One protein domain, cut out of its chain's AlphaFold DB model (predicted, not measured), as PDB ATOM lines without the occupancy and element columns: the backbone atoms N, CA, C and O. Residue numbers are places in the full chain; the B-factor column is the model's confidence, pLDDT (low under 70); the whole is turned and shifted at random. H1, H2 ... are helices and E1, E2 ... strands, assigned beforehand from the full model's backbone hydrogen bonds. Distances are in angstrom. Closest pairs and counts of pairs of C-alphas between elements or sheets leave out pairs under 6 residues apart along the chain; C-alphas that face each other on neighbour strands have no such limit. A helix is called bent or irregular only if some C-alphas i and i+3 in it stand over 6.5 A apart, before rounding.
ATOM      1  N   LEU A  89      -8.605  25.746-126.829       82.12
ATOM      2  CA  LEU A  89      -8.539  27.016-126.085       82.12
ATOM      3  C   LEU A  89      -7.381  27.028-125.080       82.12
ATOM      4  O   LEU A  89      -6.862  28.081-124.714       82.12
ATOM      5  N   GLU A  90      -6.949  25.847-124.654       85.38
ATOM      6  CA  GLU A  90      -5.804  25.650-123.779       85.38
ATOM      7  C   GLU A  90      -4.483  26.014-124.463       85.38
ATOM      8  O   GLU A  90      -3.492  26.216-123.766       85.38
ATOM      9  N   PHE A  91      -4.439  26.118-125.797       86.94
ATOM     10  CA  PHE A  91      -3.236  26.470-126.550       86.94
ATOM     11  C   PHE A  91      -3.292  27.945-126.945       86.94
ATOM     12  O   PHE A  91      -4.066  28.348-127.807       86.94
ATOM     13  N   LYS A  92      -2.431  28.762-126.336       88.56
ATOM     14  CA  LYS A  92      -2.327  30.197-126.626       88.56
ATOM     15  C   LYS A  92      -1.640  30.457-127.963       88.56
ATOM     16  O   LYS A  92      -2.079  31.307-128.729       88.56
ATOM     17  N   LYS A  93      -0.533  29.759-128.227       88.69
ATOM     18  CA  LYS A  93       0.184  29.827-129.508       88.69
ATOM     19  C   LYS A  93       1.001  28.566-129.758       88.69
ATOM     20  O   LYS A  93       1.430  27.900-128.819       88.69
ATOM     21  N   VAL A  94       1.243  28.281-131.032       88.31
ATOM     22  CA  VAL A  94       2.129  27.210-131.492       88.31
ATOM     23  C   VAL A  94       3.172  27.833-132.409       88.31
ATOM     24  O   VAL A  94       2.824  28.504-133.377       88.31
ATOM     25  N   GLU A  95       4.442  27.635-132.085       90.94
ATOM     26  CA  GLU A  95       5.588  28.131-132.841       90.94
ATOM     27  C   GLU A  95       6.338  26.949-133.446       90.94
ATOM     28  O   GLU A  95       6.535  25.929-132.788       90.94
ATOM     29  N   ILE A  96       6.775  27.089-134.693       88.38
ATOM     30  CA  ILE A  96       7.645  26.116-135.352       88.38
ATOM     31  C   ILE A  96       9.031  26.744-135.405       88.38
ATOM     32  O   ILE A  96       9.194  27.837-135.949       88.38
ATOM     33  N   GLN A  97      10.008  26.075-134.808       88.69
ATOM     34  CA  GLN A  97      11.392  26.524-134.731       88.69
ATOM     35  C   GLN A  97      12.286  25.506-135.434       88.69
ATOM     36  O   GLN A  97      12.043  24.305-135.361       88.69
ATOM     37  N   CYS A  98      13.308  25.991-136.131       83.19
ATOM     38  CA  CYS A  98      14.347  25.154-136.721       83.19
ATOM     39  C   CYS A  98      15.557  25.205-135.786       83.19
ATOM     40  O   CYS A  98      16.091  26.291-135.554       83.19
ATOM     41  N   GLN A  99      15.931  24.068-135.203       80.38
ATOM     42  CA  GLN A  99      17.106  23.965-134.338       80.38
ATOM     43  C   GLN A  99      18.370  23.703-135.181       80.38
ATOM     44  O   GLN A  99      18.261  23.374-136.362       80.38
ATOM     45  N   GLU A 100      19.555  23.890-134.587       67.81
ATOM     46  CA  GLU A 100      20.872  23.968-135.258       67.81
ATOM     47  C   GLU A 100      21.174  22.814-136.245       67.81
ATOM     48  O   GLU A 100      21.886  23.028-137.224       67.81
ATOM     49  N   ASP A 101      20.518  21.657-136.101       66.44
ATOM     50  CA  ASP A 101      20.672  20.471-136.959       66.44
ATOM     51  C   ASP A 101      19.588  20.300-138.050       66.44
ATOM     52  O   ASP A 101      19.374  19.204-138.566       66.44
ATOM     53  N   ARG A 102      18.876  21.373-138.433       73.69
ATOM     54  CA  ARG A 102      17.704  21.346-139.349       73.69
ATOM     55  C   ARG A 102      16.502  20.552-138.828       73.69
ATOM     56  O   ARG A 102      15.585  20.241-139.592       73.69
ATOM     57  N   GLU A 103      16.476  20.243-137.539       82.12
ATOM     58  CA  GLU A 103      15.322  19.615-136.912       82.12
ATOM     59  C   GLU A 103      14.224  20.646-136.639       82.12
ATOM     60  O   GLU A 103      14.463  21.726-136.092       82.12
ATOM     61  N   LEU A 104      12.995  20.302-137.027       84.81
ATOM     62  CA  LEU A 104      11.816  21.117-136.757       84.81
ATOM     63  C   LEU A 104      11.259  20.766-135.381       84.81
ATOM     64  O   LEU A 104      10.756  19.666-135.162       84.81
ATOM     65  N   VAL A 105      11.288  21.737-134.480       88.81
ATOM     66  CA  VAL A 105      10.705  21.635-133.146       88.81
ATOM     67  C   VAL A 105       9.428  22.459-133.105       88.81
ATOM     68  O   VAL A 105       9.384  23.609-133.547       88.81
ATOM     69  N   VAL A 106       8.369  21.878-132.548       89.69
ATOM     70  CA  VAL A 106       7.106  22.580-132.322       89.69
ATOM     71  C   VAL A 106       7.028  22.987-130.859       89.69
ATOM     72  O   VAL A 106       6.924  22.148-129.968       89.69
ATOM     73  N   LYS A 107       7.052  24.292-130.602       91.31
ATOM     74  CA  LYS A 107       6.878  24.858-129.269       91.31
ATOM     75  C   LYS A 107       5.425  25.266-129.073       91.31
ATOM     76  O   LYS A 107       4.926  26.176-129.732       91.31
ATOM     77  N   VAL A 108       4.752  24.623-128.127       90.56
ATOM     78  CA  VAL A 108       3.378  24.962-127.744       90.56
ATOM     79  C   VAL A 108       3.406  25.803-126.474       90.56
ATOM     80  O   VAL A 108       4.008  25.418-125.475       90.56
ATOM     81  N   VAL A 109       2.754  26.961-126.509       89.12
ATOM     82  CA  VAL A 109       2.540  27.813-125.339       89.12
ATOM     83  C   VAL A 109       1.082  27.700-124.932       89.12
ATOM     84  O   VAL A 109       0.183  27.980-125.725       89.12
ATOM     85  N   MET A 110       0.860  27.293-123.689       86.19
ATOM     86  CA  MET A 110      -0.472  27.104-123.122       86.19
ATOM     87  C   MET A 110      -1.083  28.445-122.685       86.19
ATOM     88  O   MET A 110      -0.365  29.401-122.390       86.19
ATOM     89  N   SER A 111      -2.411  28.524-122.667       85.50
ATOM     90  CA  SER A 111      -3.164  29.668-122.148       85.50
ATOM     91  C   SER A 111      -3.225  29.631-120.622       85.50
ATOM     92  O   SER A 111      -3.565  28.601-120.042       85.50
ATOM     93  N   GLU A 112      -2.935  30.766-119.985       83.00
ATOM     94  CA  GLU A 112      -3.044  30.942-118.530       83.00
ATOM     95  C   GLU A 112      -4.511  30.983-118.070       83.00
ATOM     96  O   GLU A 112      -4.835  30.486-116.994       83.00
ATOM     97  N   ASP A 113      -5.411  31.498-118.915       81.81
ATOM     98  CA  ASP A 113      -6.835  31.662-118.595       81.81
ATOM     99  C   ASP A 113      -7.613  30.342-118.672       81.81
ATOM    100  O   ASP A 113      -8.635  30.152-118.010       81.81
ATOM    101  N   HIS A 114      -7.144  29.422-119.517       76.88
ATOM    102  CA  HIS A 114      -7.864  28.193-119.854       76.88
ATOM    103  C   HIS A 114      -7.155  26.924-119.386       76.88
ATOM    104  O   HIS A 114      -7.754  25.850-119.402       76.88
ATOM    105  N   CYS A 115      -5.907  27.019-118.922       71.50
ATOM    106  CA  CYS A 115      -5.172  25.868-118.428       71.50
ATOM    107  C   CYS A 115      -4.437  26.192-117.124       71.50
ATOM    108  O   CYS A 115      -3.664  27.140-117.021       71.50
ATOM    109  N   LYS A 116      -4.672  25.368-116.099       69.00
ATOM    110  CA  LYS A 116      -3.934  25.464-114.838       69.00
ATOM    111  C   LYS A 116      -2.582  24.766-114.992       69.00
ATOM    112  O   LYS A 116      -2.584  23.565-115.263       69.00
ATOM    113  N   SER A 117      -1.493  25.458-114.634       64.50
ATOM    114  CA  SER A 117      -0.433  24.896-113.780       64.50
ATOM    115  C   SER A 117      -0.088  23.427-114.016       64.50
ATOM    116  O   SER A 117       0.692  22.992-114.849       64.50
ATOM    117  N   VAL A 118      -0.743  22.631-113.193       66.19
ATOM    118  CA  VAL A 118      -0.373  21.253-112.907       66.19
ATOM    119  C   VAL A 118      -0.796  20.281-114.019       66.19
ATOM    120  O   VAL A 118      -0.410  19.119-113.992       66.19
ATOM    121  N   LYS A 119      -1.601  20.710-115.004       75.38
ATOM    122  CA  LYS A 119      -2.188  19.817-116.025       75.38
ATOM    123  C   LYS A 119      -1.757  20.133-117.454       75.38
ATOM    124  O   LYS A 119      -2.338  19.568-118.382       75.38
ATOM    125  N   PHE A 120      -0.760  20.997-117.648       82.00
ATOM    126  CA  PHE A 120      -0.352  21.423-118.986       82.00
ATOM    127  C   PHE A 120       0.063  20.242-119.870       82.00
ATOM    128  O   PHE A 120      -0.498  20.052-120.947       82.00
ATOM    129  N   TRP A 121       0.994  19.416-119.389       88.06
ATOM    130  CA  TRP A 121       1.577  18.335-120.184       88.06
ATOM    131  C   TRP A 121       0.567  17.242-120.546       88.06
ATOM    132  O   TRP A 121       0.424  16.886-121.714       88.06
ATOM    133  N   ALA A 122      -0.213  16.785-119.565       87.81
ATOM    134  CA  ALA A 122      -1.246  15.775-119.785       87.81
ATOM    135  C   ALA A 122      -2.349  16.269-120.742       87.81
ATOM    136  O   ALA A 122      -2.824  15.513-121.588       87.81
ATOM    137  N   THR A 123      -2.743  17.544-120.635       88.31
ATOM    138  CA  THR A 123      -3.709  18.159-121.562       88.31
ATOM    139  C   THR A 123      -3.153  18.196-122.983       88.31
ATOM    140  O   THR A 123      -3.854  17.808-123.914       88.31
ATOM    141  N   LEU A 124      -1.888  18.595-123.153       89.25
ATOM    142  CA  LEU A 124      -1.226  18.611-124.457       89.25
ATOM    143  C   LEU A 124      -1.189  17.213-125.088       89.25
ATOM    144  O   LEU A 124      -1.639  17.045-126.219       89.25
ATOM    145  N   GLN A 125      -0.731  16.202-124.344       89.56
ATOM    146  CA  GLN A 125      -0.703  14.812-124.813       89.56
ATOM    147  C   GLN A 125      -2.100  14.331-125.222       89.56
ATOM    148  O   GLN A 125      -2.275  13.785-126.310       89.56
ATOM    149  N   LYS A 126      -3.120  14.605-124.398       89.06
ATOM    150  CA  LYS A 126      -4.512  14.248-124.697       89.06
ATOM    151  C   LYS A 126      -5.016  14.903-125.987       89.06
ATOM    152  O   LYS A 126      -5.641  14.240-126.812       89.06
ATOM    153  N   SER A 127      -4.739  16.186-126.184       86.94
ATOM    154  CA  SER A 127      -5.136  16.920-127.391       86.94
ATOM    155  C   SER A 127      -4.396  16.447-128.647       86.94
ATOM    156  O   SER A 127      -4.912  16.561-129.760       86.94
ATOM    157  N   CYS A 128      -3.209  15.864-128.480       88.19
ATOM    158  CA  CYS A 128      -2.387  15.337-129.562       88.19
ATOM    159  C   CYS A 128      -2.612  13.847-129.857       88.19
ATOM    160  O   CYS A 128      -1.937  13.338-130.746       88.19
ATOM    161  N   ILE A 129      -3.571  13.159-129.213       88.31
ATOM    162  CA  ILE A 129      -3.846  11.716-129.420       88.31
ATOM    163  C   ILE A 129      -3.939  11.344-130.899       88.31
ATOM    164  O   ILE A 129      -3.357  10.352-131.321       88.31
ATOM    165  N   ALA A 130      -4.625  12.160-131.702       85.94
ATOM    166  CA  ALA A 130      -4.762  11.895-133.128       85.94
ATOM    167  C   ALA A 130      -3.389  11.795-133.819       85.94
ATOM    168  O   ALA A 130      -3.142  10.878-134.592       85.94
ATOM    169  N   ILE A 131      -2.476  12.716-133.525       85.44
ATOM    170  CA  ILE A 131      -1.158  12.804-134.168       85.44
ATOM    171  C   ILE A 131      -0.036  12.230-133.294       85.44
ATOM    172  O   ILE A 131       1.127  12.538-133.535       85.44
ATOM    173  N   MET A 132      -0.374  11.421-132.285       87.06
ATOM    174  CA  MET A 132       0.557  10.956-131.251       87.06
ATOM    175  C   MET A 132       1.763  10.228-131.857       87.06
ATOM    176  O   MET A 132       2.883  10.488-131.443       87.06
ATOM    177  N   GLU A 133       1.536   9.396-132.877       89.19
ATOM    178  CA  GLU A 133       2.567   8.615-133.582       89.19
ATOM    179  C   GLU A 133       3.520   9.467-134.437       89.19
ATOM    180  O   GLU A 133       4.581   8.999-134.836       89.19
ATOM    181  N   LEU A 134       3.144  10.710-134.751       87.69
ATOM    182  CA  LEU A 134       3.968  11.629-135.545       87.69
ATOM    183  C   LEU A 134       4.883  12.495-134.674       87.69
ATOM    184  O   LEU A 134       5.681  13.262-135.208       87.69
ATOM    185  N   ILE A 135       4.711  12.437-133.353       88.81
ATOM    186  CA  ILE A 135       5.444  13.251-132.392       88.81
ATOM    187  C   ILE A 135       6.431  12.341-131.671       88.81
ATOM    188  O   ILE A 135       6.051  11.331-131.085       88.81
ATOM    189  N   ASP A 136       7.699  12.734-131.677       90.19
ATOM    190  CA  ASP A 136       8.712  12.097-130.847       90.19
ATOM    191  C   ASP A 136       8.518  12.526-129.383       90.19
ATOM    192  O   ASP A 136       8.986  13.582-128.945       90.19
ATOM    193  N   TRP A 137       7.772  11.724-128.624       89.12
ATOM    194  CA  TRP A 137       7.506  11.988-127.209       89.12
ATOM    195  C   TRP A 137       8.692  11.699-126.297       89.12
ATOM    196  O   TRP A 137       8.722  12.238-125.193       89.12
ATOM    197  N   GLU A 138       9.667  10.903-126.739       88.25
ATOM    198  CA  GLU A 138      10.876  10.628-125.958       88.25
ATOM    199  C   GLU A 138      11.756  11.878-125.866       88.25
ATOM    200  O   GLU A 138      12.367  12.146-124.829       88.25
ATOM    201  N   ARG A 139      11.767  12.689-126.930       87.12
ATOM    202  CA  ARG A 139      12.492  13.968-126.982       87.12
ATOM    203  C   ARG A 139      11.636  15.181-126.611       87.12
ATOM    204  O   ARG A 139      12.176  16.260-126.356       87.12
ATOM    205  N   SER A 140      10.313  15.026-126.549       89.94
ATOM    206  CA  SER A 140       9.388  16.100-126.172       89.94
ATOM    207  C   SER A 140       9.265  16.242-124.652       89.94
ATOM    208  O   SER A 140       9.125  15.267-123.916       89.94
ATOM    209  N   ARG A 141       9.263  17.483-124.151       90.06
ATOM    210  CA  ARG A 141       9.198  17.753-122.706       90.06
ATOM    211  C   ARG A 141       8.504  19.073-122.361       90.06
ATOM    212  O   ARG A 141       8.512  19.994-123.182       90.06
TER     213      ARG A 141
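Overview. This is residues 89 to 141 of the 294 residues of the protein "DNA-directed RNA polymerase subunit" of Hordeum vulgare subsp. vulgare (UniProt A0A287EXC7). A long two-stranded hairpin, E1 and E2, forms one side of a loose clamp; from one end of it the chain folds back through H1 to H2, and H2 stands free of the strands. The 53 printed residues hold E1, E2, H1 and H2 in that order, a mixed class with an antiparallel sheet. The whole is only just compact, close to loose, with a radius of gyration of the C-alphas of 11.9 A, and elongated, spanning 35 by 20 by 17 A.

Along the chain. E1, residues 91 to 98, begins at C-alpha 91 (-3.236, 26.470, -126.550) and is 20.4 A long. E2, residues 104 to 110, is 19.3 A. H1, residues 117 to 127, is 16.5 A, and irregular: C-alphas 118 and 121 are 8.1 A apart. H2, residues 129 to 134, is 9.9 A, ends at C-alpha 134 (3.968, 11.629, -135.545), and is irregular: C-alphas 130 and 133 are 8.0 A apart.

Arrangement. The hairpin E1 and E2 is antiparallel at 160 degrees, with N 95 and O 107 within hydrogen-bond range at 2.8 A. The closest C-alphas of E2 and H1, Met 110 and Phe 120, are 7.0 A apart. H1 and H2 are close but not clearly touching, about perpendicular at 76 degrees; their closest C-alphas, Gln 125 and Met 132, are 7.6 A apart. H2 is apart from E1 and E2. O i to N i+4 pairs within range number 5 of 7 in H1 and 0 of 2 in H2, where 2 of 3 O i to N i+3 pairs are.

Size, cuts and confidence. The farthest C-alphas, Asp 101 and Asp 113, are 34.9 A apart. The printed part has no cut and no long link. Residues 100 to 101 and 116 to 118 have pLDDT under 70.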